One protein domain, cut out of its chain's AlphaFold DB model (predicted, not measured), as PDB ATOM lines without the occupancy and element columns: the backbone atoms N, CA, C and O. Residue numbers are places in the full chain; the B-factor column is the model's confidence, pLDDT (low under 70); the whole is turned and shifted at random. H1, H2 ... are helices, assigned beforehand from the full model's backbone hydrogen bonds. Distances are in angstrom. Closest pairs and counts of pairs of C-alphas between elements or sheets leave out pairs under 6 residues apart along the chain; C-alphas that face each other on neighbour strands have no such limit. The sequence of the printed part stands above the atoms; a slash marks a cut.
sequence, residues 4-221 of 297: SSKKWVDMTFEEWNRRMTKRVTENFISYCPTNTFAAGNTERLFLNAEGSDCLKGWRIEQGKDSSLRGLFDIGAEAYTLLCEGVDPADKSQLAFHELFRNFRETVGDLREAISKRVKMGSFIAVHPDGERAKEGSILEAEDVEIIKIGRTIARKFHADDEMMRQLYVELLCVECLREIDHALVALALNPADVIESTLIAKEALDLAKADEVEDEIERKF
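Overview. This is residues 4 to 221 of the 297 residues of an uncharacterized protein of Candidimonas sp (UniProt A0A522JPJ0). The long helical hairpin of H8 and H9 makes the core; H4 and H7 pack on it, and H5 crosses H7 steeply, with short H3 and H6 near its two ends. H1 and H2 make an arm, where residues 9 to 15 and 17 to 23 stick out, and at the opposite end residues 213 to 221 of H9 stick out. The class is all helix: 218 residues are printed with nine named helices, H1 to H9 in order, and no named strand. The whole is only just compact, close to loose, with a radius of gyration of the C-alphas of 20.1 A, and only just elongated, spanning 65 by 43 by 32 A.

Arrangement. Start at H1, residues 4 to 9, which is close but not clearly touching H2, residues 13 to 27; their closest C-alphas, Trp 8 and Trp 16, are 8.0 A apart. Go on to H3, residues 33 to 37, which touches residues 75 to 79 of H4, residues 66 to 82; the closest C-alphas are those of Phe 37 and Ala 76, 5.7 A. In H5, residues 93 to 119, look at residues 111 to 119, which touch H6, residues 135 to 139, with C-alphas 115 and 135 closest at 5.2 A. Residues 107 to 114 of H5 touch H7, residues 143 to 157, at a steep tilt of 69.6 degrees, only just short of perpendicular; C-alphas 111 and 146 are closest at 6.0 A. H7 and H8, residues 162 to 189, form a helical hairpin, with C-alphas 151 and 168 closest at 6.4 A. H8 and H9, residues 193 to 221, form another at a shallow tilt of 22 degrees, with C-alphas 176 and 201 closest at 4.1 A. H4 touches residues 169 to 180 of H8 at a shallow tilt of 27 degrees, opposite ways, with C-alphas 78 and 173 closest at 5.0 A. Every O i to N i+4 pair is within hydrogen-bond range in H2 to H7, against 23 of 24 in H8, 21 of 25 in H9 and 0 of 2 in H1, which has 3 of 3 O i to N i+3 pairs within range.

Along the chain. Find C-alpha 4 at (145.235, 75.473, 83.424), where H1 begins. H5 runs 39.2 A from C-alpha 93 at (115.605, 90.938, 105.330), and H8 runs 40.5 A. H9 runs 41.5 A to C-alpha 221 at (78.814, 72.414, 104.974), with a kink of 31 degrees near residue 209.

Size, cuts and confidence. The C-alphas farthest apart, Lys 6 and Phe 221, are 71.6 A apart. The printed part has no cut; the links H3 to H4 and H5 to H6 are long. The model's mean pLDDT over the printed part is 75.4, and 67 residues are under 70, among them 39 to 65 and 211 to 221.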
ATOM      1  N   SER A   4     146.376  75.518  82.513       44.88
ATOM      2  CA  SER A   4     145.235  75.473  83.424       44.88
ATOM      3  C   SER A   4     144.643  74.074  83.581       44.88
ATOM      4  O   SER A   4     144.245  73.739  84.686       44.88
ATOM      5  N   SER A   5     144.605  73.244  82.530       42.09
ATOM      6  CA  SER A   5     144.030  71.888  82.600       42.09
ATOM      7  C   SER A   5     144.970  70.866  83.244       42.09
ATOM      8  O   SER A   5     144.483  69.964  83.915       42.09
ATOM      9  N   LYS A   6     146.297  71.045  83.161       61.31
ATOM     10  CA  LYS A   6     147.259  70.238  83.944       61.31
ATOM     11  C   LYS A   6     147.078  70.423  85.455       61.31
ATOM     12  O   LYS A   6     147.104  69.459  86.205       61.31
ATOM     13  N   LYS A   7     146.775  71.650  85.886       65.00
ATOM     14  CA  LYS A   7     146.610  72.012  87.302       65.00
ATOM     15  C   LYS A   7     145.404  71.357  87.998       65.00
ATOM     16  O   LYS A   7     145.356  71.359  89.223       65.00
ATOM     17  N   TRP A   8     144.433  70.842  87.238       54.03
ATOM     18  CA  TRP A   8     143.271  70.121  87.777       54.03
ATOM     19  C   TRP A   8     143.513  68.620  87.911       54.03
ATOM     20  O   TRP A   8     142.943  68.003  88.801       54.03
ATOM     21  N   VAL A   9     144.359  68.053  87.050       64.25
ATOM     22  CA  VAL A   9     144.645  66.612  87.015       64.25
ATOM     23  C   VAL A   9     145.549  66.192  88.177       64.25
ATOM     24  O   VAL A   9     145.388  65.099  88.703       64.25
ATOM     25  N   ASP A  10     146.436  67.083  88.623       75.56
ATOM     26  CA  ASP A  10     147.399  66.802  89.698       75.56
ATOM     27  C   ASP A  10     146.884  67.177  91.103       75.56
ATOM     28  O   ASP A  10     147.625  67.107  92.082       75.56
ATOM     29  N   MET A  11     145.633  67.628  91.219       80.50
ATOM     30  CA  MET A  11     145.082  68.117  92.480       80.50
ATOM     31  C   MET A  11     144.503  66.970  93.307       80.50
ATOM     32  O   MET A  11     143.717  66.161  92.812       80.50
ATOM     33  N   THR A  12     144.861  66.924  94.589       85.62
ATOM     34  CA  THR A  12     144.281  65.951  95.520       85.62
ATOM     35  C   THR A  12     142.784  66.202  95.701       85.62
ATOM     36  O   THR A  12     142.311  67.337  95.595       85.62
ATOM     37  N   PHE A  13     142.019  65.151  96.012       53.34
ATOM     38  CA  PHE A  13     140.579  65.275  96.262       53.34
ATOM     39  C   PHE A  13     140.269  66.303  97.365       53.34
ATOM     40  O   PHE A  13     139.341  67.092  97.234       53.34
ATOM     41  N   GLU A  14     141.094  66.367  98.414       59.56
ATOM     42  CA  GLU A  14     140.947  67.325  99.515       59.56
ATOM     43  C   GLU A  14     141.240  68.773  99.101       59.56
ATOM     44  O   GLU A  14     140.561  69.692  99.560       59.56
ATOM     45  N   GLU A  15     142.219  69.012  98.225       66.50
ATOM     46  CA  GLU A  15     142.492  70.347  97.677       66.50
ATOM     47  C   GLU A  15     141.435  70.784  96.666       66.50
ATOM     48  O   GLU A  15     141.059  71.960  96.651       66.50
ATOM     49  N   TRP A  16     140.941  69.847  95.852       74.62
ATOM     50  CA  TRP A  16     139.826  70.083  94.944       74.62
ATOM     51  C   TRP A  16     138.576  70.447  95.741       74.62
ATOM     52  O   TRP A  16     138.009  71.512  95.510       74.62
ATOM     53  N   ASN A  17     138.226  69.645  96.752       46.97
ATOM     54  CA  ASN A  17     137.078  69.892  97.617       46.97
ATOM     55  C   ASN A  17     137.232  71.231  98.348       46.97
ATOM     56  O   ASN A  17     136.385  72.096  98.208       46.97
ATOM     57  N   ARG A  18     138.374  71.507  98.994       62.12
ATOM     58  CA  ARG A  18     138.621  72.790  99.682       62.12
ATOM     59  C   ARG A  18     138.515  74.002  98.751       62.12
ATOM     60  O   ARG A  18     138.005  75.040  99.163       62.12
ATOM     61  N   ARG A  19     138.998  73.903  97.505       61.00
ATOM     62  CA  ARG A  19     138.886  74.986  96.511       61.00
ATOM     63  C   ARG A  19     137.477  75.144  95.963       61.00
ATOM     64  O   ARG A  19     137.075  76.282  95.734       61.00
ATOM     65  N   MET A  20     136.757  74.047  95.749       51.03
ATOM     66  CA  MET A  20     135.364  74.075  95.312       51.03
ATOM     67  C   MET A  20     134.476  74.601  96.436       51.03
ATOM     68  O   MET A  20     133.784  75.578  96.206       51.03
ATOM     69  N   THR A  21     134.595  74.089  97.664       45.75
ATOM     70  CA  THR A  21     133.910  74.616  98.851       45.75
ATOM     71  C   THR A  21     134.193  76.103  99.018       45.75
ATOM     72  O   THR A  21     133.246  76.866  99.056       45.75
ATOM     73  N   LYS A  22     135.462  76.543  98.992       46.78
ATOM     74  CA  LYS A  22     135.812  77.969  99.111       46.78
ATOM     75  C   LYS A  22     135.199  78.825  97.993       46.78
ATOM     76  O   LYS A  22     134.647  79.879  98.276       46.78
ATOM     77  N   ARG A  23     135.257  78.382  96.731       48.09
ATOM     78  CA  ARG A  23     134.657  79.117  95.600       48.09
ATOM     79  C   ARG A  23     133.133  79.116  95.626       48.09
ATOM     80  O   ARG A  23     132.553  80.113  95.221       48.09
ATOM     81  N   VAL A  24     132.506  78.032  96.070       44.78
ATOM     82  CA  VAL A  24     131.052  77.918  96.211       44.78
ATOM     83  C   VAL A  24     130.579  78.804  97.365       44.78
ATOM     84  O   VAL A  24     129.662  79.587  97.169       44.78
ATOM     85  N   THR A  25     131.271  78.805  98.510       43.22
ATOM     86  CA  THR A  25     130.936  79.651  99.668       43.22
ATOM     87  C   THR A  25     131.247  81.138  99.471       43.22
ATOM     88  O   THR A  25     130.596  81.967 100.090       43.22
ATOM     89  N   GLU A  26     132.237  81.497  98.639       43.66
ATOM     90  CA  GLU A  26     132.582  82.903  98.349       43.66
ATOM     91  C   GLU A  26     131.780  83.497  97.171       43.66
ATOM     92  O   GLU A  26     131.723  84.714  97.051       43.66
ATOM     93  N   ASN A  27     131.161  82.687  96.297       43.44
ATOM     94  CA  ASN A  27     130.458  83.200  95.103       43.44
ATOM     95  C   ASN A  27     128.964  82.871  95.034       43.44
ATOM     96  O   ASN A  27     128.285  83.413  94.167       43.44
ATOM     97  N   PHE A  28     128.444  82.003  95.899       44.53
ATOM     98  CA  PHE A  28     127.050  81.581  95.844       44.53
ATOM     99  C   PHE A  28     126.446  81.664  97.244       44.53
ATOM    100  O   PHE A  28     126.748  80.842  98.109       44.53
ATOM    101  N   ILE A  29     125.617  82.680  97.482       51.59
ATOM    102  CA  ILE A  29     124.646  82.626  98.572       51.59
ATOM    103  C   ILE A  29     123.296  82.264  97.973       51.59
ATOM    104  O   ILE A  29     122.972  82.640  96.845       51.59
ATOM    105  N   SER A  30     122.560  81.477  98.756       57.66
ATOM    106  CA  SER A  30     121.179  81.099  98.517       57.66
ATOM    107  C   SER A  30     120.357  82.267  97.987       57.66
ATOM    108  O   SER A  30     120.502  83.421  98.409       57.66
ATOM    109  N   TYR A  31     119.436  81.929  97.105       66.75
ATOM    110  CA  TYR A  31     118.232  82.676  96.819       66.75
ATOM    111  C   TYR A  31     117.737  83.474  98.039       66.75
ATOM    112  O   TYR A  31     117.568  82.923  99.128       66.75
ATOM    113  N   CYS A  32     117.521  84.784  97.874       72.31
ATOM    114  CA  CYS A  32     116.955  85.639  98.918       72.31
ATOM    115  C   CYS A  32     115.512  86.001  98.539       72.31
ATOM    116  O   CYS A  32     115.311  86.896  97.706       72.31
ATOM    117  N   PRO A  33     114.500  85.347  99.141       73.38
ATOM    118  CA  PRO A  33     113.098  85.590  98.817       73.38
ATOM    119  C   PRO A  33     112.682  87.042  99.032       73.38
ATOM    120  O   PRO A  33     112.014  87.608  98.175       73.38
ATOM    121  N   THR A  34     113.142  87.677 100.116       75.38
ATOM    122  CA  THR A  34     112.830  89.081 100.409       75.38
ATOM    123  C   THR A  34     113.288  90.003  99.290       75.38
ATOM    124  O   THR A  34     112.507  90.803  98.796       75.38
ATOM    125  N   ASN A  35     114.528  89.867  98.825       73.69
ATOM    126  CA  ASN A  35     115.037  90.741  97.771       73.69
ATOM    127  C   ASN A  35     114.464  90.395  96.392       73.69
ATOM    128  O   ASN A  35     114.384  91.277  95.543       73.69
ATOM    129  N   THR A  36     114.037  89.150  96.171       73.38
ATOM    130  CA  THR A  36     113.494  88.711  94.877       73.38
ATOM    131  C   THR A  36     111.999  88.986  94.713       73.38
ATOM    132  O   THR A  36     111.561  89.317  93.615       73.38
ATOM    133  N   PHE A  37     111.207  88.851  95.777       76.94
ATOM    134  CA  PHE A  37     109.743  88.903  95.714       76.94
ATOM    135  C   PHE A  37     109.118  90.091  96.450       76.94
ATOM    136  O   PHE A  37     107.909  90.303  96.324       76.94
ATOM    137  N   ALA A  38     109.890  90.892  97.196       74.81
ATOM    138  CA  ALA A  38     109.351  92.116  97.783       74.81
ATOM    139  C   ALA A  38     108.803  93.062  96.701       74.81
ATOM    140  O   ALA A  38     109.370  93.228  95.616       74.81
ATOM    141  N   ALA A  39     107.666  93.682  97.023       57.38
ATOM    142  CA  ALA A  39     106.877  94.477  96.095       57.38
ATOM    143  C   ALA A  39     107.716  95.559  95.393       57.38
ATOM    144  O   ALA A  39     108.350  96.395  96.034       57.38
ATOM    145  N   GLY A  40     107.666  95.557  94.059       56.66
ATOM    146  CA  GLY A  40     108.341  96.536  93.207       56.66
ATOM    147  C   GLY A  40     109.658  96.057  92.601       56.66
ATOM    148  O   GLY A  40     110.135  96.702  91.666       56.66
ATOM    149  N   ASN A  41     110.212  94.924  93.047       57.94
ATOM    150  CA  ASN A  41     111.357  94.329  92.372       57.94
ATOM    151  C   ASN A  41     110.891  93.391  91.249       57.94
ATOM    152  O   ASN A  41     110.159  92.433  91.474       57.94
ATOM    153  N   THR A  42     111.285  93.698  90.014       53.97
ATOM    154  CA  THR A  42     111.058  92.816  88.853       53.97
ATOM    155  C   THR A  42     112.308  92.012  88.506       53.97
ATOM    156  O   THR A  42     112.264  91.130  87.643       53.97
ATOM    157  N   GLU A  43     113.426  92.308  89.173       61.34
ATOM    158  CA  GLU A  43     114.694  91.630  88.970       61.34
ATOM    159  C   GLU A  43     114.806  90.438  89.921       61.34
ATOM    160  O   GLU A  43     114.602  90.534  91.130       61.34
ATOM    161  N   ARG A  44     115.122  89.280  89.340       66.81
ATOM    162  CA  ARG A  44     115.361  88.030  90.062       66.81
ATOM    163  C   ARG A  44     116.797  88.073  90.573       66.81
ATOM    164  O   ARG A  44     117.713  87.938  89.765       66.81
ATOM    165  N   LEU A  45     116.984  88.322  91.868       65.00
ATOM    166  CA  LEU A  45     118.303  88.577  92.446       65.00
ATOM    167  C   LEU A  45     118.832  87.346  93.182       65.00
ATOM    168  O   LEU A  45     118.259  86.901  94.175       65.00
ATOM    169  N   PHE A  46     119.976  86.845  92.732       65.56
ATOM    170  CA  PHE A  46     120.786  85.906  93.501       65.56
ATOM    171  C   PHE A  46     121.887  86.690  94.171       65.56
ATOM    172  O   PHE A  46     122.575  87.438  93.494       65.56
ATOM    173  N   LEU A  47     122.063  86.557  95.478       64.94
ATOM    174  CA  LEU A  47     123.012  87.398  96.199       64.94
ATOM    175  C   LEU A  47     124.286  86.616  96.529       64.94
ATOM    176  O   LEU A  47     124.271  85.393  96.619       64.94
ATOM    177  N   ASN A  48     125.411  87.308  96.672       61.56
ATOM    178  CA  ASN A  48     126.616  86.782  97.317       61.56
ATOM    179  C   ASN A  48     126.667  87.195  98.803       61.56
ATOM    180  O   ASN A  48     125.740  87.822  99.323       61.56
ATOM    181  N   ALA A  49     127.767  86.858  99.487       52.59
ATOM    182  CA  ALA A  49     128.024  87.212 100.890       52.59
ATOM    183  C   ALA A  49     128.014  88.711 101.163       52.59
ATOM    184  O   ALA A  49     127.673  89.148 102.259       52.59
ATOM    185  N   GLU A  50     128.323  89.498 100.146       62.62
ATOM    186  CA  GLU A  50     128.344  90.946 100.196       62.62
ATOM    187  C   GLU A  50     126.983  91.572  99.837       62.62
ATOM    188  O   GLU A  50     126.884  92.794  99.728       62.62
ATOM    189  N   GLY A  51     125.933  90.763  99.631       62.75
ATOM    190  CA  GLY A  51     124.589  91.226  99.270       62.75
ATOM    191  C   GLY A  51     124.483  91.778  97.844       62.75
ATOM    192  O   GLY A  51     123.513  92.456  97.513       62.75
ATOM    193  N   SER A  52     125.481  91.517  97.002       67.31
ATOM    194  CA  SER A  52     125.506  91.909  95.593       67.31
ATOM    195  C   SER A  52     124.960  90.791  94.711       67.31
ATOM    196  O   SER A  52     125.148  89.620  95.026       67.31
ATOM    197  N   ASP A  53     124.344  91.147  93.579       68.44
ATOM    198  CA  ASP A  53     123.886  90.164  92.592       68.44
ATOM    199  C   ASP A  53     125.062  89.316  92.067       68.44
ATOM    200  O   ASP A  53     125.943  89.828  91.366       68.44
ATOM    201  N   CYS A  54     125.098  88.031  92.423       61.94
ATOM    202  CA  CYS A  54     126.151  87.088  92.044       61.94
ATOM    203  C   CYS A  54     125.936  86.498  90.645       61.94
ATOM    204  O   CYS A  54     126.870  85.968  90.041       61.94
ATOM    205  N   LEU A  55     124.734  86.667  90.091       63.03
ATOM    206  CA  LEU A  55     124.372  86.290  88.731       63.03
ATOM    207  C   LEU A  55     124.303  87.501  87.798       63.03
ATOM    208  O   LEU A  55     123.735  87.426  86.708       63.03
ATOM    209  N   LYS A  56     124.964  88.606  88.159       56.84
ATOM    210  CA  LYS A  56     125.081  89.801  87.322       56.84
ATOM    211  C   LYS A  56     125.701  89.457  85.959       56.84
ATOM    212  O   LYS A  56     126.913  89.307  85.821       56.84
ATOM    213  N   GLY A  57     124.857  89.340  84.932       51.97
ATOM    214  CA  GLY A  57     125.236  88.925  83.571       51.97
ATOM    215  C   GLY A  57     124.717  87.544  83.154       51.97
ATOM    216  O   GLY A  57     124.600  87.282  81.957       51.97
ATOM    217  N   TRP A  58     124.302  86.708  84.107       53.97
ATOM    218  CA  TRP A  58     123.465  85.532  83.880       53.97
ATOM    219  C   TRP A  58     122.031  85.999  83.614       53.97
ATOM    220  O   TRP A  58     121.116  85.906  84.429       53.97
ATOM    221  N   ARG A  59     121.832  86.590  82.436       52.53
ATOM    222  CA  ARG A  59     120.493  86.881  81.945       52.53
ATOM    223  C   ARG A  59     119.910  85.562  81.469       52.53
ATOM    224  O   ARG A  59     120.124  85.182  80.322       52.53
ATOM    225  N   ILE A  60     119.152  84.885  82.330       54.84
ATOM    226  CA  ILE A  60     118.053  84.050  81.836       54.84
ATOM    227  C   ILE A  60     117.303  84.969  80.873       54.84
ATOM    228  O   ILE A  60     116.801  86.002  81.319       54.84
ATOM    229  N   GLU A  61     117.347  84.698  79.564       52.59
ATOM    230  CA  GLU A  61     116.708  85.558  78.569       52.59
ATOM    231  C   GLU A  61     115.242  85.714  78.976       52.59
ATOM    232  O   GLU A  61     114.449  84.775  78.853       52.59
ATOM    233  N   GLN A  62     114.915  86.875  79.550       48.41
ATOM    234  CA  GLN A  62     113.607  87.135  80.125       48.41
ATOM    235  C   GLN A  62     112.573  86.906  79.021       48.41
ATOM    236  O   GLN A  62     112.516  87.652  78.047       48.41
ATOM    237  N   GLY A  63     111.800  85.824  79.146       48.25
ATOM    238  CA  GLY A  63     110.694  85.513  78.244       48.25
ATOM    239  C   GLY A  63     110.836  84.300  77.321       48.25
ATOM    240  O   GLY A  63     109.862  84.025  76.627       48.25
ATOM    241  N   LYS A  64     111.953  83.551  77.298       54.50
ATOM    242  CA  LYS A  64     112.034  82.325  76.462       54.50
ATOM    243  C   LYS A  64     111.931  80.999  77.211       54.50
ATOM    244  O   LYS A  64     111.478  80.029  76.611       54.50
ATOM    245  N   ASP A  65     112.298  80.952  78.489       68.44
ATOM    246  CA  ASP A  65     112.220  79.720  79.279       68.44
ATOM    247  C   ASP A  65     110.979  79.730  80.185       68.44
ATOM    248  O   ASP A  65     110.956  80.334  81.264       68.44
ATOM    249  N   SER A  66     109.908  79.095  79.706       72.25
ATOM    250  CA  SER A  66     108.644  78.959  80.436       72.25
ATOM    251  C   SER A  66     108.798  78.208  81.761       72.25
ATOM    252  O   SER A  66     108.035  78.467  82.689       72.25
ATOM    253  N   SER A  67     109.787  77.316  81.868       74.62
ATOM    254  CA  SER A  67     110.001  76.472  83.047       74.62
ATOM    255  C   SER A  67     110.531  77.296  84.218       74.62
ATOM    256  O   SER A  67     109.997  77.236  85.323       74.62
ATOM    257  N   LEU A  68     111.509  78.164  83.949       79.50
ATOM    258  CA  LEU A  68     112.019  79.110  84.938       79.50
ATOM    259  C   LEU A  68     110.935  80.080  85.391       79.50
ATOM    260  O   LEU A  68     110.868  80.420  86.563       79.50
ATOM    261  N   ARG A  69     110.062  80.539  84.490       82.00
ATOM    262  CA  ARG A  69     108.953  81.411  84.892       82.00
ATOM    263  C   ARG A  69     108.040  80.748  85.922       82.00
ATOM    264  O   ARG A  69     107.801  81.371  86.948       82.00
ATOM    265  N   GLY A  70     107.638  79.501  85.689       87.62
ATOM    266  CA  GLY A  70     106.804  78.759  86.635       87.62
ATOM    267  C   GLY A  70     107.432  78.643  88.027       87.62
ATOM    268  O   GLY A  70     106.740  78.825  89.020       87.62
ATOM    269  N   LEU A  71     108.748  78.429  88.106       87.69
ATOM    270  CA  LEU A  71     109.461  78.336  89.384       87.69
ATOM    271  C   LEU A  71     109.394  79.646  90.193       87.69
ATOM    272  O   LEU A  71     109.093  79.637  91.384       87.69
ATOM    273  N   PHE A  72     109.617  80.788  89.539       86.25
ATOM    274  CA  PHE A  72     109.501  82.088  90.207       86.25
ATOM    275  C   PHE A  72     108.054  82.446  90.550       86.25
ATOM    276  O   PHE A  72     107.838  83.075  91.580       86.25
ATOM    277  N   ASP A  73     107.082  82.040  89.732       88.31
ATOM    278  CA  ASP A  73     105.665  82.248  90.037       88.31
ATOM    279  C   ASP A  73     105.279  81.478  91.321       88.31
ATOM    280  O   ASP A  73     104.701  82.066  92.234       88.31
ATOM    281  N   ILE A  74     105.717  80.215  91.467       91.81
ATOM    282  CA  ILE A  74     105.530  79.415  92.696       91.81
ATOM    283  C   ILE A  74     106.123  80.131  93.915       91.81
ATOM    284  O   ILE A  74     105.450  80.295  94.934       91.81
ATOM    285  N   GLY A  75     107.374  80.587  93.820       90.81
ATOM    286  CA  GLY A  75     108.011  81.281  94.936       90.81
ATOM    287  C   GLY A  75     107.336  82.617  95.273       90.81
ATOM    288  O   GLY A  75     107.204  82.947  96.451       90.81
ATOM    289  N   ALA A  76     106.879  83.377  94.272       87.75
ATOM    290  CA  ALA A  76     106.210  84.660  94.484       87.75
ATOM    291  C   ALA A  76     104.877  84.472  95.216       87.75
ATOM    292  O   ALA A  76     104.545  85.240  96.122       87.75
ATOM    293  N   GLU A  77     104.134  83.424  94.857       91.38
ATOM    294  CA  GLU A  77     102.899  83.041  95.536       91.38
ATOM    295  C   GLU A  77     103.164  82.623  96.989       91.38
ATOM    296  O   GLU A  77     102.491  83.122  97.890       91.38
ATOM    297  N   ALA A  78     104.179  81.787  97.240       91.69
ATOM    298  CA  ALA A  78     104.566  81.386  98.595       91.69
ATOM    299  C   ALA A  78     105.002  82.581  99.457       91.69
ATOM    300  O   ALA A  78     104.588  82.709 100.606       91.69
ATOM    301  N   TYR A  79     105.801  83.493  98.898       89.88
ATOM    302  CA  TYR A  79     106.229  84.703  99.599       89.88
ATOM    303  C   TYR A  79     105.060  85.650  99.892       89.88
ATOM    304  O   TYR A  79     105.017  86.266 100.954       89.88
ATOM    305  N   THR A  80     104.098  85.753  98.970       88.44
ATOM    306  CA  THR A  80     102.892  86.566  99.164       88.44
ATOM    307  C   THR A  80     102.062  86.043 100.329       88.44
ATOM    308  O   THR A  80     101.729  86.836 101.207       88.44
ATOM    309  N   LEU A  81     101.799  84.730 100.369       89.81
ATOM    310  CA  LEU A  81     101.093  84.075 101.478       89.81
ATOM    311  C   LEU A  81     101.832  84.269 102.803       89.81
ATOM    312  O   LEU A  81     101.239  84.658 103.801       89.81
ATOM    313  N   LEU A  82     103.153  84.082 102.801       88.81
ATOM    314  CA  LEU A  82     103.982  84.267 103.989       88.81
ATOM    315  C   LEU A  82     103.942  85.702 104.539       88.81
ATOM    316  O   LEU A  82     104.105  85.930 105.733       88.81
ATOM    317  N   CYS A  83     103.754  86.681 103.656       85.44
ATOM    318  CA  CYS A  83     103.718  88.099 103.993       85.44
ATOM    319  C   CYS A  83     102.297  88.638 104.223       85.44
ATOM    320  O   CYS A  83     102.130  89.860 104.365       85.44
ATOM    321  N   GLU A  84     101.280  87.779 104.185       85.62
ATOM    322  CA  GLU A  84      99.894  88.160 104.417       85.62
ATOM    323  C   GLU A  84      99.693  88.554 105.886       85.62
ATOM    324  O   GLU A  84     100.183  87.902 106.800       85.62
ATOM    325  N   GLY A  85      99.043  89.695 106.127       78.44
ATOM    326  CA  GLY A  85      98.847  90.228 107.483       78.44
ATOM    327  C   GLY A  85     100.093  90.819 108.160       78.44
ATOM    328  O   GLY A  85      99.953  91.465 109.196       78.44
ATOM    329  N   VAL A  86     101.287  90.675 107.573       80.31
ATOM    330  CA  VAL A  86     102.537  91.266 108.084       80.31
ATOM    331  C   VAL A  86     102.662  92.725 107.632       80.31
ATOM    332  O   VAL A  86     102.495  93.032 106.444       80.31
ATOM    333  N   ASP A  87     102.990  93.628 108.561       76.62
ATOM    334  CA  ASP A  87     103.249  95.038 108.253       76.62
ATOM    335  C   ASP A  87     104.404  95.145 107.236       76.62
ATOM    336  O   ASP A  87     105.441  94.502 107.412       76.62
ATOM    337  N   PRO A  88     104.278  95.932 106.151       73.12
ATOM    338  CA  PRO A  88     105.378  96.179 105.223       73.12
ATOM    339  C   PRO A  88     106.703  96.599 105.881       73.12
ATOM    340  O   PRO A  88     107.758  96.249 105.354       73.12
ATOM    341  N   ALA A  89     106.668  97.314 107.010       69.44
ATOM    342  CA  ALA A  89     107.861  97.689 107.772       69.44
ATOM    343  C   ALA A  89     108.588  96.474 108.378       69.44
ATOM    344  O   ALA A  89     109.815  96.490 108.504       69.44
ATOM    345  N   ASP A  90     107.846  95.405 108.669       70.75
ATOM    346  CA  ASP A  90     108.353  94.154 109.232       70.75
ATOM    347  C   ASP A  90     108.806  93.160 108.148       70.75
ATOM    348  O   ASP A  90     109.452  92.162 108.456       70.75
ATOM    349  N   LYS A  91     108.597  93.453 106.854       71.31
ATOM    350  CA  LYS A  91     109.082  92.643 105.710       71.31
ATOM    351  C   LYS A  91     110.577  92.835 105.425       71.31
ATOM    352  O   LYS A  91     111.031  92.742 104.285       71.31
ATOM    353  N   SER A  92     111.359  93.140 106.458       76.62
ATOM    354  CA  SER A  92     112.798  93.346 106.338       76.62
ATOM    355  C   SER A  92     113.538  92.026 106.086       76.62
ATOM    356  O   SER A  92     113.083  90.941 106.448       76.62
ATOM    357  N   GLN A  93     114.733  92.107 105.497       72.00
ATOM    358  CA  GLN A  93     115.605  90.938 105.330       72.00
ATOM    359  C   GLN A  93     115.956  90.283 106.678       72.00
ATOM    360  O   GLN A  93     116.065  89.062 106.762       72.00
ATOM    361  N   LEU A  94     116.099  91.088 107.738       70.81
ATOM    362  CA  LEU A  94     116.378  90.598 109.087       70.81
ATOM    363  C   LEU A  94     115.226  89.736 109.618       70.81
ATOM    364  O   LEU A  94     115.474  88.627 110.084       70.81
ATOM    365  N   ALA A  95     113.986  90.205 109.468       76.00
ATOM    366  CA  ALA A  95     112.798  89.461 109.881       76.00
ATOM    367  C   ALA A  95     112.673  88.126 109.129       76.00
ATOM    368  O   ALA A  95     112.380  87.097 109.730       76.00
ATOM    369  N   PHE A  96     112.989  88.108 107.829       78.81
ATOM    370  CA  PHE A  96     113.000  86.863 107.059       78.81
ATOM    371  C   PHE A  96     114.087  85.880 107.532       78.81
ATOM    372  O   PHE A  96     113.840  84.679 107.615       78.81
ATOM    373  N   HIS A  97     115.288  86.359 107.875       77.50
ATOM    374  CA  HIS A  97     116.336  85.493 108.431       77.50
ATOM    375  C   HIS A  97     115.952  84.907 109.795       77.50
ATOM    376  O   HIS A  97     116.284  83.756 110.081       77.50
ATOM    377  N   GLU A  98     115.279  85.685 110.643       79.31
ATOM    378  CA  GLU A  98     114.750  85.194 111.917       79.31
ATOM    379  C   GLU A  98     113.662  84.147 111.690       79.31
ATOM    380  O   GLU A  98     113.738  83.067 112.270       79.31
ATOM    381  N   LEU A  99     112.733  84.397 110.767       81.81
ATOM    382  CA  LEU A  99     111.725  83.422 110.362       81.81
ATOM    383  C   LEU A  99     112.362  82.112 109.867       81.81
ATOM    384  O   LEU A  99     111.968  81.034 110.302       81.81
ATOM    385  N   PHE A 100     113.380  82.182 109.005       80.62
ATOM    386  CA  PHE A 100     114.061  80.992 108.484       80.62
ATOM    387  C   PHE A 100     114.824  80.220 109.574       80.62
ATOM    388  O   PHE A 100     114.902  78.989 109.546       80.62
ATOM    389  N   ARG A 101     115.385  80.926 110.564       81.62
ATOM    390  CA  ARG A 101     115.996  80.295 111.743       81.62
ATOM    391  C   ARG A 101     114.940  79.570 112.575       81.62
ATOM    392  O   ARG A 101     115.112  78.388 112.861       81.62
ATOM    393  N   ASN A 102     113.841  80.257 112.884       84.56
ATOM    394  CA  ASN A 102     112.726  79.712 113.653       84.56
ATOM    395  C   ASN A 102     112.106  78.500 112.949       84.56
ATOM    396  O   ASN A 102     111.745  77.530 113.610       84.56
ATOM    397  N   PHE A 103     112.037  78.515 111.614       88.75
ATOM    398  CA  PHE A 103     111.614  77.376 110.803       88.75
ATOM    399  C   PHE A 103     112.451  76.126 111.107       88.75
ATOM    400  O   PHE A 103     111.892  75.089 111.458       88.75
ATOM    401  N   ARG A 104     113.787  76.217 111.035       87.00
ATOM    402  CA  ARG A 104     114.666  75.055 111.257       87.00
ATOM    403  C   ARG A 104     114.541  74.498 112.670       87.00
ATOM    404  O   ARG A 104     114.501  73.283 112.840       87.00
ATOM    405  N   GLU A 105     114.483  75.384 113.661       90.81
ATOM    406  CA  GLU A 105     114.291  74.999 115.062       90.81
ATOM    407  C   GLU A 105     112.939  74.299 115.244       90.81
ATOM    408  O   GLU A 105     112.887  73.179 115.746       90.81
ATOM    409  N   THR A 106     111.862  74.880 114.709       89.44
ATOM    410  CA  THR A 106     110.504  74.324 114.810       89.44
ATOM    411  C   THR A 106     110.383  72.958 114.134       89.44
ATOM    412  O   THR A 106     109.790  72.037 114.697       89.44
ATOM    413  N   VAL A 107     110.947  72.785 112.934       91.00
ATOM    414  CA  VAL A 107     110.928  71.489 112.238       91.00
ATOM    415  C   VAL A 107     111.782  70.456 112.979       91.00
ATOM    416  O   VAL A 107     111.383  69.295 113.083       91.00
ATOM    417  N   GLY A 108     112.915  70.867 113.558       92.19
ATOM    418  CA  GLY A 108     113.728  70.030 114.443       92.19
ATOM    419  C   GLY A 108     112.947  69.532 115.662       92.19
ATOM    420  O   GLY A 108     112.895  68.323 115.908       92.19
ATOM    421  N   ASP A 109     112.267  70.439 116.362       92.31
ATOM    422  CA  ASP A 109     111.442  70.124 117.531       92.31
ATOM    423  C   ASP A 109     110.266  69.202 117.168       92.31
ATOM    424  O   ASP A 109     109.986  68.226 117.875       92.31
ATOM    425  N   LEU A 110     109.591  69.460 116.039       90.50
ATOM    426  CA  LEU A 110     108.526  68.598 115.518       90.50
ATOM    427  C   LEU A 110     109.046  67.188 115.230       90.50
ATOM    428  O   LEU A 110     108.425  66.207 115.650       90.50
ATOM    429  N   ARG A 111     110.192  67.076 114.550       94.56
ATOM    430  CA  ARG A 111     110.837  65.796 114.230       94.56
ATOM    431  C   ARG A 111     111.144  65.003 115.498       94.56
ATOM    432  O   ARG A 111     110.782  63.826 115.584       94.56
ATOM    433  N   GLU A 112     111.753  65.635 116.501       93.69
ATOM    434  CA  GLU A 112     112.056  64.986 117.780       93.69
ATOM    435  C   GLU A 112     110.772  64.544 118.502       93.69
ATOM    436  O   GLU A 112     110.661  63.398 118.959       93.69
ATOM    437  N   ALA A 113     109.763  65.416 118.557       92.56
ATOM    438  CA  ALA A 113     108.491  65.125 119.204       92.56
ATOM    439  C   ALA A 113     107.758  63.945 118.545       92.56
ATOM    440  O   ALA A 113     107.293  63.039 119.249       92.56
ATOM    441  N   ILE A 114     107.673  63.916 117.211       89.69
ATOM    442  CA  ILE A 114     107.043  62.826 116.451       89.69
ATOM    443  C   ILE A 114     107.820  61.525 116.669       89.69
ATOM    444  O   ILE A 114     107.218  60.505 117.015       89.69
ATOM    445  N   SER A 115     109.148  61.564 116.540       92.06
ATOM    446  CA  SER A 115     110.023  60.401 116.724       92.06
ATOM    447  C   SER A 115     109.837  59.764 118.107       92.06
ATOM    448  O   SER A 115     109.556  58.564 118.231       92.06
ATOM    449  N   LYS A 116     109.827  60.586 119.164       92.75
ATOM    450  CA  LYS A 116     109.554  60.142 120.537       92.75
ATOM    451  C   LYS A 116     108.180  59.481 120.673       92.75
ATOM    452  O   LYS A 116     108.046  58.461 121.351       92.75
ATOM    453  N   ARG A 117     107.146  60.026 120.026       91.12
ATOM    454  CA  ARG A 117     105.781  59.469 120.066       91.12
ATOM    455  C   ARG A 117     105.669  58.133 119.329       91.12
ATOM    456  O   ARG A 117     104.948  57.261 119.831       91.12
ATOM    457  N   VAL A 118     106.385  57.966 118.212       89.50
ATOM    458  CA  VAL A 118     106.511  56.692 117.477       89.50
ATOM    459  C   VAL A 118     107.206  55.647 118.342       89.50
ATOM    460  O   VAL A 118     106.668  54.557 118.529       89.50
ATOM    461  N   LYS A 119     108.341  55.996 118.959       91.06
ATOM    462  CA  LYS A 119     109.077  55.112 119.877       91.06
ATOM    463  C   LYS A 119     108.209  54.608 121.030       91.06
ATOM    464  O   LYS A 119     108.272  53.441 121.402       91.06
ATOM    465  N   MET A 120     107.382  55.489 121.589       92.38
ATOM    466  CA  MET A 120     106.459  55.154 122.676       92.38
ATOM    467  C   MET A 120     105.241  54.328 122.224       92.38
ATOM    468  O   MET A 120     104.428  53.954 123.065       92.38
ATOM    469  N   GLY A 121     105.054  54.090 120.921       90.94
ATOM    470  CA  GLY A 121     103.869  53.422 120.373       90.94
ATOM    471  C   GLY A 121     102.576  54.240 120.488       90.94
ATOM    472  O   GLY A 121     101.492  53.726 120.228       90.94
ATOM    473  N   SER A 122     102.678  55.515 120.876       88.44
ATOM    474  CA  SER A 122     101.537  56.433 121.020       88.44
ATOM    475  C   SER A 122     101.104  57.070 119.697       88.44
ATOM    476  O   SER A 122     100.036  57.675 119.616       88.44
ATOM    477  N   PHE A 123     101.935  56.930 118.665       85.06
ATOM    478  CA  PHE A 123     101.694  57.409 117.315       85.06
ATOM    479  C   PHE A 123     102.164  56.346 116.322       85.06
ATOM    480  O   PHE A 123     103.239  55.774 116.489       85.06
ATOM    481  N   ILE A 124     101.346  56.064 115.308       84.94
ATOM    482  CA  ILE A 124     101.689  55.134 114.233       84.94
ATOM    483  C   ILE A 124     101.764  55.961 112.955       84.94
ATOM    484  O   ILE A 124     100.730  56.347 112.414       84.94
ATOM    485  N   ALA A 125     102.983  56.234 112.498       78.31
ATOM    486  CA  ALA A 125     103.219  56.717 111.146       78.31
ATOM    487  C   ALA A 125     103.258  55.516 110.194       78.31
ATOM    488  O   ALA A 125     103.791  54.457 110.537       78.31
ATOM    489  N   VAL A 126     102.652  55.673 109.022       76.81
ATOM    490  CA  VAL A 126     102.576  54.639 107.988       76.81
ATOM    491  C   VAL A 126     103.096  55.256 106.698       76.81
ATOM    492  O   VAL A 126     102.637  56.331 106.313       76.81
ATOM    493  N   HIS A 127     104.071  54.607 106.075       69.00
ATOM    494  CA  HIS A 127     104.599  54.991 104.773       69.00
ATOM    495  C   HIS A 127     103.533  54.777 103.678       69.00
ATOM    496  O   HIS A 127     102.565  54.040 103.889       69.00
ATOM    497  N   PRO A 128     103.676  55.397 102.492       59.94
ATOM    498  CA  PRO A 128     102.718  55.226 101.395       59.94
ATOM    499  C   PRO A 128     102.505  53.769 100.947       59.94
ATOM    500  O   PRO A 128     101.439  53.431 100.439       59.94
ATOM    501  N   ASP A 129     103.496  52.902 101.154       73.31
ATOM    502  CA  ASP A 129     103.443  51.461 100.874       73.31
ATOM    503  C   ASP A 129     102.670  50.643 101.932       73.31
ATOM    504  O   ASP A 129     102.442  49.446 101.753       73.31
ATOM    505  N   GLY A 130     102.224  51.282 103.019       72.81
ATOM    506  CA  GLY A 130     101.508  50.649 104.122       72.81
ATOM    507  C   GLY A 130     102.405  50.132 105.250       72.81
ATOM    508  O   GLY A 130     101.879  49.636 106.254       72.81
ATOM    509  N   GLU A 131     103.730  50.255 105.141       78.56
ATOM    510  CA  GLU A 131     104.644  49.857 106.210       78.56
ATOM    511  C   GLU A 131     104.626  50.854 107.373       78.56
ATOM    512  O   GLU A 131     104.509  52.067 107.203       78.56
ATOM    513  N   ARG A 132     104.756  50.348 108.605       86.50
ATOM    514  CA  ARG A 132     104.846  51.213 109.789       86.50
ATOM    515  C   ARG A 132     106.228  51.851 109.855       86.50
ATOM    516  O   ARG A 132     107.227  51.135 109.937       86.50
ATOM    517  N   ALA A 133     106.263  53.177 109.918       81.81
ATOM    518  CA  ALA A 133     107.488  53.927 110.129       81.81
ATOM    519  C   ALA A 133     108.113  53.572 111.486       81.81
ATOM    520  O   ALA A 133     107.420  53.371 112.491       81.81
ATOM    521  N   LYS A 134     109.443  53.493 111.508       84.12
ATOM    522  CA  LYS A 134     110.244  53.253 112.712       84.12
ATOM    523  C   LYS A 134     110.780  54.589 113.233       84.12
ATOM    524  O   LYS A 134     110.834  55.564 112.502       84.12
ATOM    525  N   GLU A 135     111.231  54.632 114.487       86.06
ATOM    526  CA  GLU A 135     111.839  55.842 115.080       86.06
ATOM    527  C   GLU A 135     112.956  56.427 114.192       86.06
ATOM    528  O   GLU A 135     112.971  57.625 113.928       86.06
ATOM    529  N   GLY A 136     113.841  55.566 113.672       81.50
ATOM    530  CA  GLY A 136     114.931  55.980 112.784       81.50
ATOM    531  C   GLY A 136     114.450  56.604 111.473       81.50
ATOM    532  O   GLY A 136     115.007  57.611 111.058       81.50
ATOM    533  N   SER A 137     113.366  56.091 110.877       83.56
ATOM    534  CA  SER A 137     112.866  56.625 109.604       83.56
ATOM    535  C   SER A 137     112.215  58.001 109.751       83.56
ATOM    536  O   SER A 137     112.181  58.752 108.790       83.56
ATOM    537  N   ILE A 138     111.739  58.369 110.947       87.69
ATOM    538  CA  ILE A 138     111.260  59.734 111.219       87.69
ATOM    539  C   ILE A 138     112.428  60.717 111.342       87.69
ATOM    540  O   ILE A 138     112.317  61.858 110.910       87.69
ATOM    541  N   LEU A 139     113.547  60.302 111.941       88.56
ATOM    542  CA  LEU A 139     114.714  61.178 112.093       88.56
ATOM    543  C   LEU A 139     115.384  61.495 110.750       88.56
ATOM    544  O   LEU A 139     115.971  62.563 110.613       88.56
ATOM    545  N   GLU A 140     115.267  60.584 109.787       87.12
ATOM    546  CA  GLU A 140     115.806  60.708 108.428       87.12
ATOM    547  C   GLU A 140     114.800  61.303 107.428       87.12
ATOM    548  O   GLU A 140     115.165  61.538 106.282       87.12
ATOM    549  N   ALA A 141     113.552  61.541 107.844       83.44
ATOM    550  CA  ALA A 141     112.515  62.079 106.969       83.44
ATOM    551  C   ALA A 141     112.797  63.534 106.570       83.44
ATOM    552  O   ALA A 141     113.285  64.339 107.383       83.44
ATOM    553  N   GLU A 142     112.408  63.870 105.341       81.62
ATOM    554  CA  GLU A 142     112.543  65.215 104.784       81.62
ATOM    555  C   GLU A 142     111.689  66.222 105.567       81.62
ATOM    556  O   GLU A 142     110.648  65.884 106.143       81.62
ATOM    557  N   ASP A 143     112.110  67.487 105.589       86.25
ATOM    558  CA  ASP A 143     111.421  68.532 106.359       86.25
ATOM    559  C   ASP A 143     109.945  68.667 105.944       86.25
ATOM    560  O   ASP A 143     109.063  68.713 106.808       86.25
ATOM    561  N   VAL A 144     109.641  68.615 104.641       77.50
ATOM    562  CA  VAL A 144     108.260  68.624 104.129       77.50
ATOM    563  C   VAL A 144     107.410  67.471 104.688       77.50
ATOM    564  O   VAL A 144     106.224  67.653 104.973       77.50
ATOM    565  N   GLU A 145     107.985  66.283 104.892       80.06
ATOM    566  CA  GLU A 145     107.275  65.125 105.445       80.06
ATOM    567  C   GLU A 145     106.992  65.320 106.935       80.06
ATOM    568  O   GLU A 145     105.876  65.061 107.397       80.06
ATOM    569  N   ILE A 146     107.966  65.850 107.680       89.75
ATOM    570  CA  ILE A 146     107.795  66.216 109.090       89.75
ATOM    571  C   ILE A 146     106.688  67.256 109.251       89.75
ATOM    572  O   ILE A 146     105.809  67.091 110.104       89.75
ATOM    573  N   ILE A 147     106.673  68.284 108.400       85.88
ATOM    574  CA  ILE A 147     105.641  69.328 108.408       85.88
ATOM    575  C   ILE A 147     104.264  68.723 108.097       85.88
ATOM    576  O   ILE A 147     103.300  69.016 108.808       85.88
ATOM    577  N   LYS A 148     104.148  67.820 107.109       81.62
ATOM    578  CA  LYS A 148     102.889  67.108 106.792       81.62
ATOM    579  C   LYS A 148     102.373  66.288 107.976       81.62
ATOM    580  O   LYS A 148     101.176  66.331 108.285       81.62
ATOM    581  N   ILE A 149     103.255  65.546 108.648       82.75
ATOM    582  CA  ILE A 149     102.891  64.748 109.825       82.75
ATOM    583  C   ILE A 149     102.436  65.671 110.961       82.75
ATOM    584  O   ILE A 149     101.363  65.453 111.527       82.75
ATOM    585  N   GLY A 150     103.207  66.724 111.254       85.00
ATOM    586  CA  GLY A 150     102.873  67.730 112.261       85.00
ATOM    587  C   GLY A 150     101.507  68.361 112.001       85.00
ATOM    588  O   GLY A 150     100.638  68.338 112.877       85.00
ATOM    589  N   ARG A 151     101.259  68.815 110.768       82.75
ATOM    590  CA  ARG A 151      99.979  69.404 110.354       82.75
ATOM    591  C   ARG A 151      98.821  68.425 110.513       82.75
ATOM    592  O   ARG A 151      97.764  68.799 111.014       82.75
ATOM    593  N   THR A 152      99.015  67.160 110.145       82.56
ATOM    594  CA  THR A 152      97.992  66.111 110.307       82.56
ATOM    595  C   THR A 152      97.647  65.885 111.781       82.56
ATOM    596  O   THR A 152      96.474  65.745 112.136       82.56
ATOM    597  N   ILE A 153      98.655  65.880 112.658       80.69
ATOM    598  CA  ILE A 153      98.463  65.792 114.110       80.69
ATOM    599  C   ILE A 153      97.705  67.027 114.603       80.69
ATOM    600  O   ILE A 153      96.678  66.886 115.264       80.69
ATOM    601  N   ALA A 154      98.164  68.228 114.253       81.44
ATOM    602  CA  ALA A 154      97.543  69.472 114.684       81.44
ATOM    603  C   ALA A 154      96.079  69.566 114.246       81.44
ATOM    604  O   ALA A 154      95.226  69.803 115.089       81.44
ATOM    605  N   ARG A 155      95.751  69.242 112.990       78.12
ATOM    606  CA  ARG A 155      94.359  69.176 112.509       78.12
ATOM    607  C   ARG A 155      93.491  68.239 113.349       78.12
ATOM    608  O   ARG A 155      92.338  68.539 113.630       78.12
ATOM    609  N   LYS A 156      94.037  67.103 113.788       78.88
ATOM    610  CA  LYS A 156      93.289  66.126 114.590       78.88
ATOM    611  C   LYS A 156      93.016  66.595 116.023       78.88
ATOM    612  O   LYS A 156      92.013  66.181 116.601       78.88
ATOM    613  N   PHE A 157      93.905  67.396 116.608       75.56
ATOM    614  CA  PHE A 157      93.844  67.772 118.028       75.56
ATOM    615  C   PHE A 157      93.496  69.248 118.282       75.56
ATOM    616  O   PHE A 157      93.079  69.583 119.387       75.56
ATOM    617  N   HIS A 158      93.634  70.104 117.273       72.06
ATOM    618  CA  HIS A 158      93.578  71.564 117.358       72.06
ATOM    619  C   HIS A 158      92.895  72.177 116.120       72.06
ATOM    620  O   HIS A 158      93.341  73.202 115.619       72.06
ATOM    621  N   ALA A 159      91.833  71.540 115.606       60.97
ATOM    622  CA  ALA A 159      91.172  71.917 114.347       60.97
ATOM    623  C   ALA A 159      90.759  73.403 114.244       60.97
ATOM    624  O   ALA A 159      90.724  73.932 113.141       60.97
ATOM    625  N   ASP A 160      90.508  74.076 115.374       69.75
ATOM    626  CA  ASP A 160      90.084  75.483 115.430       69.75
ATOM    627  C   ASP A 160      91.192  76.454 115.904       69.75
ATOM    628  O   ASP A 160      90.918  77.628 116.163       69.75
ATOM    629  N   ASP A 161      92.435  75.990 116.086       83.62
ATOM    630  CA  ASP A 161      93.531  76.846 116.557       83.62
ATOM    631  C   ASP A 161      94.157  77.624 115.389       83.62
ATOM    632  O   ASP A 161      95.039  77.140 114.676       83.62
ATOM    633  N   GLU A 162      93.681  78.858 115.213       84.44
ATOM    634  CA  GLU A 162      94.158  79.813 114.208       84.44
ATOM    635  C   GLU A 162      95.680  80.009 114.244       84.44
ATOM    636  O   GLU A 162      96.317  80.106 113.198       84.44
ATOM    637  N   MET A 163      96.281  80.025 115.438       84.44
ATOM    638  CA  MET A 163      97.721  80.226 115.597       84.44
ATOM    639  C   MET A 163      98.497  79.013 115.077       84.44
ATOM    640  O   MET A 163      99.492  79.170 114.374       84.44
ATOM    641  N   MET A 164      98.027  77.798 115.379       84.25
ATOM    642  CA  MET A 164      98.642  76.579 114.846       84.25
ATOM    643  C   MET A 164      98.489  76.495 113.330       84.25
ATOM    644  O   MET A 164      99.429  76.089 112.649       84.25
ATOM    645  N   ARG A 165      97.332  76.896 112.792       83.88
ATOM    646  CA  ARG A 165      97.121  76.964 111.343       83.88
ATOM    647  C   ARG A 165      98.117  77.915 110.685       83.88
ATOM    648  O   ARG A 165      98.814  77.501 109.761       83.88
ATOM    649  N   GLN A 166      98.215  79.140 111.198       85.62
ATOM    650  CA  GLN A 166      99.137  80.151 110.692       85.62
ATOM    651  C   GLN A 166     100.587  79.649 110.718       85.62
ATOM    652  O   GLN A 166     101.286  79.747 109.712       85.62
ATOM    653  N   LEU A 167     101.006  79.004 111.812       88.00
ATOM    654  CA  LEU A 167     102.335  78.400 111.914       88.00
ATOM    655  C   LEU A 167     102.599  77.379 110.794       88.00
ATOM    656  O   LEU A 167     103.658  77.413 110.176       88.00
ATOM    657  N   TYR A 168     101.665  76.467 110.492       89.06
ATOM    658  CA  TYR A 168     101.883  75.484 109.419       89.06
ATOM    659  C   TYR A 168     101.900  76.109 108.025       89.06
ATOM    660  O   TYR A 168     102.671  75.648 107.182       89.06
ATOM    661  N   VAL A 169     101.095  77.146 107.783       88.94
ATOM    662  CA  VAL A 169     101.160  77.920 106.536       88.94
ATOM    663  C   VAL A 169     102.544  78.554 106.389       88.94
ATOM    664  O   VAL A 169     103.165  78.406 105.336       88.94
ATOM    665  N   GLU A 170     103.074  79.172 107.448       89.75
ATOM    666  CA  GLU A 170     104.420  79.758 107.456       89.75
ATOM    667  C   GLU A 170     105.505  78.706 107.205       89.75
ATOM    668  O   GLU A 170     106.349  78.900 106.330       89.75
ATOM    669  N   LEU A 171     105.455  77.563 107.901       89.44
ATOM    670  CA  LEU A 171     106.415  76.471 107.708       89.44
ATOM    671  C   LEU A 171     106.401  75.947 106.264       89.44
ATOM    672  O   LEU A 171     107.460  75.761 105.668       89.44
ATOM    673  N   LEU A 172     105.218  75.748 105.675       90.50
ATOM    674  CA  LEU A 172     105.074  75.284 104.291       90.50
ATOM    675  C   LEU A 172     105.539  76.332 103.271       90.50
ATOM    676  O   LEU A 172     106.148  75.977 102.262       90.50
ATOM    677  N   CYS A 173     105.294  77.620 103.523       90.88
ATOM    678  CA  CYS A 173     105.779  78.686 102.650       90.88
ATOM    679  C   CYS A 173     107.307  78.813 102.708       90.88
ATOM    680  O   CYS A 173     107.941  78.966 101.664       90.88
ATOM    681  N   VAL A 174     107.912  78.713 103.897       89.69
ATOM    682  CA  VAL A 174     109.376  78.715 104.048       89.69
ATOM    683  C   VAL A 174     110.000  77.497 103.367       89.69
ATOM    684  O   VAL A 174     110.993  77.653 102.656       89.69
ATOM    685  N   GLU A 175     109.395  76.315 103.508       90.06
ATOM    686  CA  GLU A 175     109.840  75.101 102.815       90.06
ATOM    687  C   GLU A 175     109.764  75.259 101.294       90.06
ATOM    688  O   GLU A 175     110.735  74.979 100.593       90.06
ATOM    689  N   CYS A 176     108.655  75.796 100.778       91.75
ATOM    690  CA  CYS A 176     108.519  76.108  99.359       91.75
ATOM    691  C   CYS A 176     109.665  77.011  98.881       91.75
ATOM    692  O   CYS A 176     110.359  76.673  97.928       91.75
ATOM    693  N   LEU A 177     109.920  78.124  99.576       90.88
ATOM    694  CA  LEU A 177     110.984  79.065  99.217       90.88
ATOM    695  C   LEU A 177     112.385  78.443  99.271       90.88
ATOM    696  O   LEU A 177     113.233  78.800  98.452       90.88
ATOM    697  N   ARG A 178     112.630  77.513 100.200       89.19
ATOM    698  CA  ARG A 178     113.886  76.759 100.267       89.19
ATOM    699  C   ARG A 178     114.040  75.817  99.077       89.19
ATOM    700  O   ARG A 178     115.107  75.765  98.480       89.19
ATOM    701  N   GLU A 179     112.989  75.110  98.689       89.69
ATOM    702  CA  GLU A 179     113.065  74.212  97.536       89.69
ATOM    703  C   GLU A 179     113.139  74.968  96.202       89.69
ATOM    704  O   GLU A 179     113.771  74.496  95.259       89.69
ATOM    705  N   ILE A 180     112.611  76.195  96.128       90.19
ATOM    706  CA  ILE A 180     112.922  77.108  95.018       90.19
ATOM    707  C   ILE A 180     114.428  77.405  94.971       90.19
ATOM    708  O   ILE A 180     115.017  77.323  93.894       90.19
ATOM    709  N   ASP A 181     115.067  77.707  96.106       86.25
ATOM    710  CA  ASP A 181     116.523  77.904  96.166       86.25
ATOM    711  C   ASP A 181     117.279  76.666  95.669       86.25
ATOM    712  O   ASP A 181     118.114  76.766  94.770       86.25
ATOM    713  N   HIS A 182     116.927  75.480  96.178       84.19
ATOM    714  CA  HIS A 182     117.525  74.217  95.747       84.19
ATOM    715  C   HIS A 182     117.351  73.973  94.246       84.19
ATOM    716  O   HIS A 182     118.326  73.647  93.570       84.19
ATOM    717  N   ALA A 183     116.156  74.199  93.690       86.38
ATOM    718  CA  ALA A 183     115.903  74.051  92.258       86.38
ATOM    719  C   ALA A 183     116.766  75.012  91.422       86.38
ATOM    720  O   ALA A 183     117.288  74.636  90.370       86.38
ATOM    721  N   LEU A 184     116.958  76.247  91.887       82.88
ATOM    722  CA  LEU A 184     117.793  77.235  91.205       82.88
ATOM    723  C   LEU A 184     119.290  76.896  91.294       82.88
ATOM    724  O   LEU A 184     120.012  77.050  90.306       82.88
ATOM    725  N   VAL A 185     119.757  76.395  92.438       81.38
ATOM    726  CA  VAL A 185     121.120  75.862  92.604       81.38
ATOM    727  C   VAL A 185     121.328  74.644  91.695       81.38
ATOM    728  O   VAL A 185     122.333  74.556  90.985       81.38
ATOM    729  N   ALA A 186     120.360  73.727  91.657       81.81
ATOM    730  CA  ALA A 186     120.388  72.528  90.827       81.81
ATOM    731  C   ALA A 186     120.452  72.869  89.332       81.81
ATOM    732  O   ALA A 186     121.216  72.251  88.597       81.81
ATOM    733  N   LEU A 187     119.764  73.920  88.876       80.19
ATOM    734  CA  LEU A 187     119.879  74.396  87.492       80.19
ATOM    735  C   LEU A 187     121.323  74.742  87.101       80.19
ATOM    736  O   LEU A 187     121.703  74.562  85.942       80.19
ATOM    737  N   ALA A 188     122.130  75.220  88.051       73.69
ATOM    738  CA  ALA A 188     123.532  75.553  87.821       73.69
ATOM    739  C   ALA A 188     124.477  74.344  87.950       73.69
ATOM    740  O   ALA A 188     125.527  74.326  87.306       73.69
ATOM    741  N   LEU A 189     124.131  73.357  88.784       76.06
ATOM    742  CA  LEU A 189     125.036  72.267  89.172       76.06
ATOM    743  C   LEU A 189     124.640  70.899  88.601       76.06
ATOM    744  O   LEU A 189     125.495  70.193  88.066       76.06
ATOM    745  N   ASN A 190     123.369  70.524  88.723       77.62
ATOM    746  CA  ASN A 190     122.821  69.239  88.306       77.62
ATOM    747  C   ASN A 190     121.339  69.379  87.893       77.62
ATOM    748  O   ASN A 190     120.450  69.332  88.744       77.62
ATOM    749  N   PRO A 191     121.040  69.494  86.586       78.56
ATOM    750  CA  PRO A 191     119.672  69.691  86.107       78.56
ATOM    751  C   PRO A 191     118.679  68.575  86.474       78.56
ATOM    752  O   PRO A 191     117.474  68.802  86.386       78.56
ATOM    753  N   ALA A 192     119.153  67.381  86.854       79.19
ATOM    754  CA  ALA A 192     118.280  66.274  87.244       79.19
ATOM    755  C   ALA A 192     117.488  66.579  88.530       79.19
ATOM    756  O   ALA A 192     116.311  66.231  88.610       79.19
ATOM    757  N   ASP A 193     118.097  67.299  89.473       79.31
ATOM    758  CA  ASP A 193     117.516  67.556  90.800       79.31
ATOM    759  C   ASP A 193     116.490  68.708  90.761       79.31
ATOM    760  O   ASP A 193     115.664  68.872  91.656       79.31
ATOM    761  N   VAL A 194     116.477  69.486  89.671       85.62
ATOM    762  CA  VAL A 194     115.560  70.623  89.475       85.62
ATOM    763  C   VAL A 194     114.106  70.174  89.518       85.62
ATOM    764  O   VAL A 194     113.263  70.863  90.091       85.62
ATOM    765  N   ILE A 195     113.802  69.034  88.892       84.56
ATOM    766  CA  ILE A 195     112.434  68.514  88.814       84.56
ATOM    767  C   ILE A 195     111.945  68.144  90.213       84.56
ATOM    768  O   ILE A 195     110.832  68.514  90.574       84.56
ATOM    769  N   GLU A 196     112.778  67.459  90.995       83.62
ATOM    770  CA  GLU A 196     112.442  67.023  92.350       83.62
ATOM    771  C   GLU A 196     112.169  68.217  93.269       83.62
ATOM    772  O   GLU A 196     111.053  68.341  93.774       83.62
ATOM    773  N   SER A 197     113.102  69.167  93.382       85.00
ATOM    774  CA  SER A 197     112.893  70.371  94.198       85.00
ATOM    775  C   SER A 197     111.701  71.209  93.721       85.00
ATOM    776  O   SER A 197     110.935  71.721  94.535       85.00
ATOM    777  N   THR A 198     111.459  71.304  92.408       89.12
ATOM    778  CA  THR A 198     110.272  72.012  91.887       89.12
ATOM    779  C   THR A 198     108.969  71.324  92.305       89.12
ATOM    780  O   THR A 198     107.997  72.003  92.644       89.12
ATOM    781  N   LEU A 199     108.926  69.987  92.285       85.88
ATOM    782  CA  LEU A 199     107.757  69.220  92.722       85.88
ATOM    783  C   LEU A 199     107.510  69.388  94.223       85.88
ATOM    784  O   LEU A 199     106.367  69.638  94.606       85.88
ATOM    785  N   ILE A 200     108.560  69.325  95.050       83.06
ATOM    786  CA  ILE A 200     108.443  69.531  96.501       83.06
ATOM    787  C   ILE A 200     107.978  70.962  96.802       83.06
ATOM    788  O   ILE A 200     107.032  71.147  97.570       83.06
ATOM    789  N   ALA A 201     108.557  71.975  96.144       89.38
ATOM    790  CA  ALA A 201     108.132  73.369  96.291       89.38
ATOM    791  C   ALA A 201     106.645  73.546  95.952       89.38
ATOM    792  O   ALA A 201     105.884  74.164  96.703       89.38
ATOM    793  N   LYS A 202     106.203  72.961  94.829       92.00
ATOM    794  CA  LYS A 202     104.806  73.033  94.397       92.00
ATOM    795  C   LYS A 202     103.868  72.338  95.379       92.00
ATOM    796  O   LYS A 202     102.802  72.876  95.671       92.00
ATOM    797  N   GLU A 203     104.255  71.173  95.889       86.00
ATOM    798  CA  GLU A 203     103.470  70.443  96.878       86.00
ATOM    799  C   GLU A 203     103.340  71.235  98.186       86.00
ATOM    800  O   GLU A 203     102.236  71.355  98.720       86.00
ATOM    801  N   ALA A 204     104.432  71.825  98.679       87.06
ATOM    802  CA  ALA A 204     104.412  72.664  99.872       87.06
ATOM    803  C   ALA A 204     103.470  73.871  99.701       87.06
ATOM    804  O   ALA A 204     102.645  74.138 100.577       87.06
ATOM    805  N   LEU A 205     103.515  74.543  98.542       92.69
ATOM    806  CA  LEU A 205     102.602  75.642  98.215       92.69
ATOM    807  C   LEU A 205     101.136  75.188  98.143       92.69
ATOM    808  O   LEU A 205     100.257  75.855  98.687       92.69
ATOM    809  N   ASP A 206     100.856  74.059  97.487       89.81
ATOM    810  CA  ASP A 206      99.493  73.521  97.396       89.81
ATOM    811  C   ASP A 206      98.942  73.161  98.771       89.81
ATOM    812  O   ASP A 206      97.779  73.433  99.068       89.81
ATOM    813  N   LEU A 207      99.786  72.604  99.641       84.88
ATOM    814  CA  LEU A 207      99.425  72.307 101.017       84.88
ATOM    815  C   LEU A 207      99.140  73.576 101.821       84.88
ATOM    816  O   LEU A 207      98.160  73.564 102.569       84.88
ATOM    817  N   ALA A 208      99.936  74.637 101.657       88.88
ATOM    818  CA  ALA A 208      99.715  75.924 102.320       88.88
ATOM    819  C   ALA A 208      98.372  76.542 101.896       88.88
ATOM    820  O   ALA A 208      97.595  76.985 102.736       88.88
ATOM    821  N   LYS A 209      98.046  76.476 100.600       88.12
ATOM    822  CA  LYS A 209      96.777  76.976 100.044       88.12
ATOM    823  C   LYS A 209      95.565  76.117 100.375       88.12
ATOM    824  O   LYS A 209      94.446  76.620 100.438       88.12
ATOM    825  N   ALA A 210      95.753  74.810 100.555       81.88
ATOM    826  CA  ALA A 210      94.650  73.897 100.838       81.88
ATOM    827  C   ALA A 210      93.914  74.248 102.145       81.88
ATOM    828  O   ALA A 210      92.720  73.968 102.241       81.88
ATOM    829  N   ASP A 211      94.581  74.898 103.110       64.56
ATOM    830  CA  ASP A 211      93.924  75.399 104.327       64.56
ATOM    831  C   ASP A 211      92.924  76.539 104.043       64.56
ATOM    832  O   ASP A 211      91.929  76.642 104.753       64.56
ATOM    833  N   GLU A 212      93.088  77.329 102.974       55.91
ATOM    834  CA  GLU A 212      92.100  78.352 102.585       55.91
ATOM    835  C   GLU A 212      90.868  77.748 101.891       55.91
ATOM    836  O   GLU A 212      89.732  78.186 102.092       55.91
ATOM    837  N   VAL A 213      91.083  76.724 101.059       52.59
ATOM    838  CA  VAL A 213      90.035  76.122 100.215       52.59
ATOM    839  C   VAL A 213      89.135  75.173 101.014       52.59
ATOM    840  O   VAL A 213      87.923  75.111 100.781       52.59
ATOM    841  N   GLU A 214      89.701  74.431 101.966       55.09
ATOM    842  CA  GLU A 214      88.959  73.469 102.786       55.09
ATOM    843  C   GLU A 214      88.065  74.181 103.823       55.09
ATOM    844  O   GLU A 214      86.902  73.802 103.984       55.09
ATOM    845  N   ASP A 215      88.526  75.304 104.388       52.38
ATOM    846  CA  ASP A 215      87.762  76.189 105.281       52.38
ATOM    847  C   ASP A 215      86.479  76.727 104.631       52.38
ATOM    848  O   ASP A 215      85.413  76.809 105.256       52.38
ATOM    849  N   GLU A 216      86.540  77.086 103.346       50.06
ATOM    850  CA  GLU A 216      85.375  77.585 102.621       50.06
ATOM    851  C   GLU A 216      84.337  76.473 102.392       50.06
ATOM    852  O   GLU A 216      83.121  76.694 102.496       50.06
ATOM    853  N   ILE A 217      84.801  75.254 102.105       48.44
ATOM    854  CA  ILE A 217      83.948  74.076 101.918       48.44
ATOM    855  C   ILE A 217      83.324  73.658 103.252       48.44
ATOM    856  O   ILE A 217      82.109  73.437 103.317       48.44
ATOM    857  N   GLU A 218      84.108  73.606 104.325       50.28
ATOM    858  CA  GLU A 218      83.640  73.247 105.659       50.28
ATOM    859  C   GLU A 218      82.649  74.286 106.202       50.28
ATOM    860  O   GLU A 218      81.543  73.916 106.617       50.28
ATOM    861  N   ARG A 219      82.925  75.592 106.053       49.91
ATOM    862  CA  ARG A 219      81.948  76.659 106.352       49.91
ATOM    863  C   ARG A 219      80.648  76.470 105.577       49.91
ATOM    864  O   ARG A 219      79.562  76.560 106.159       49.91
ATOM    865  N   LYS A 220      80.713  76.164 104.276       51.94
ATOM    866  CA  LYS A 220      79.515  75.890 103.458       51.94
ATOM    867  C   LYS A 220      78.749  74.666 103.968       51.94
ATOM    868  O   LYS A 220      77.513  74.698 104.007       51.94
ATOM    869  N   PHE A 221      79.436  73.611 104.402       44.69
ATOM    870  CA  PHE A 221      78.814  72.414 104.974       44.69
ATOM    871  C   PHE A 221      78.164  72.674 106.336       44.69
ATOM    872  O   PHE A 221      77.018  72.259 106.541       44.69
TER     873      PHE A 221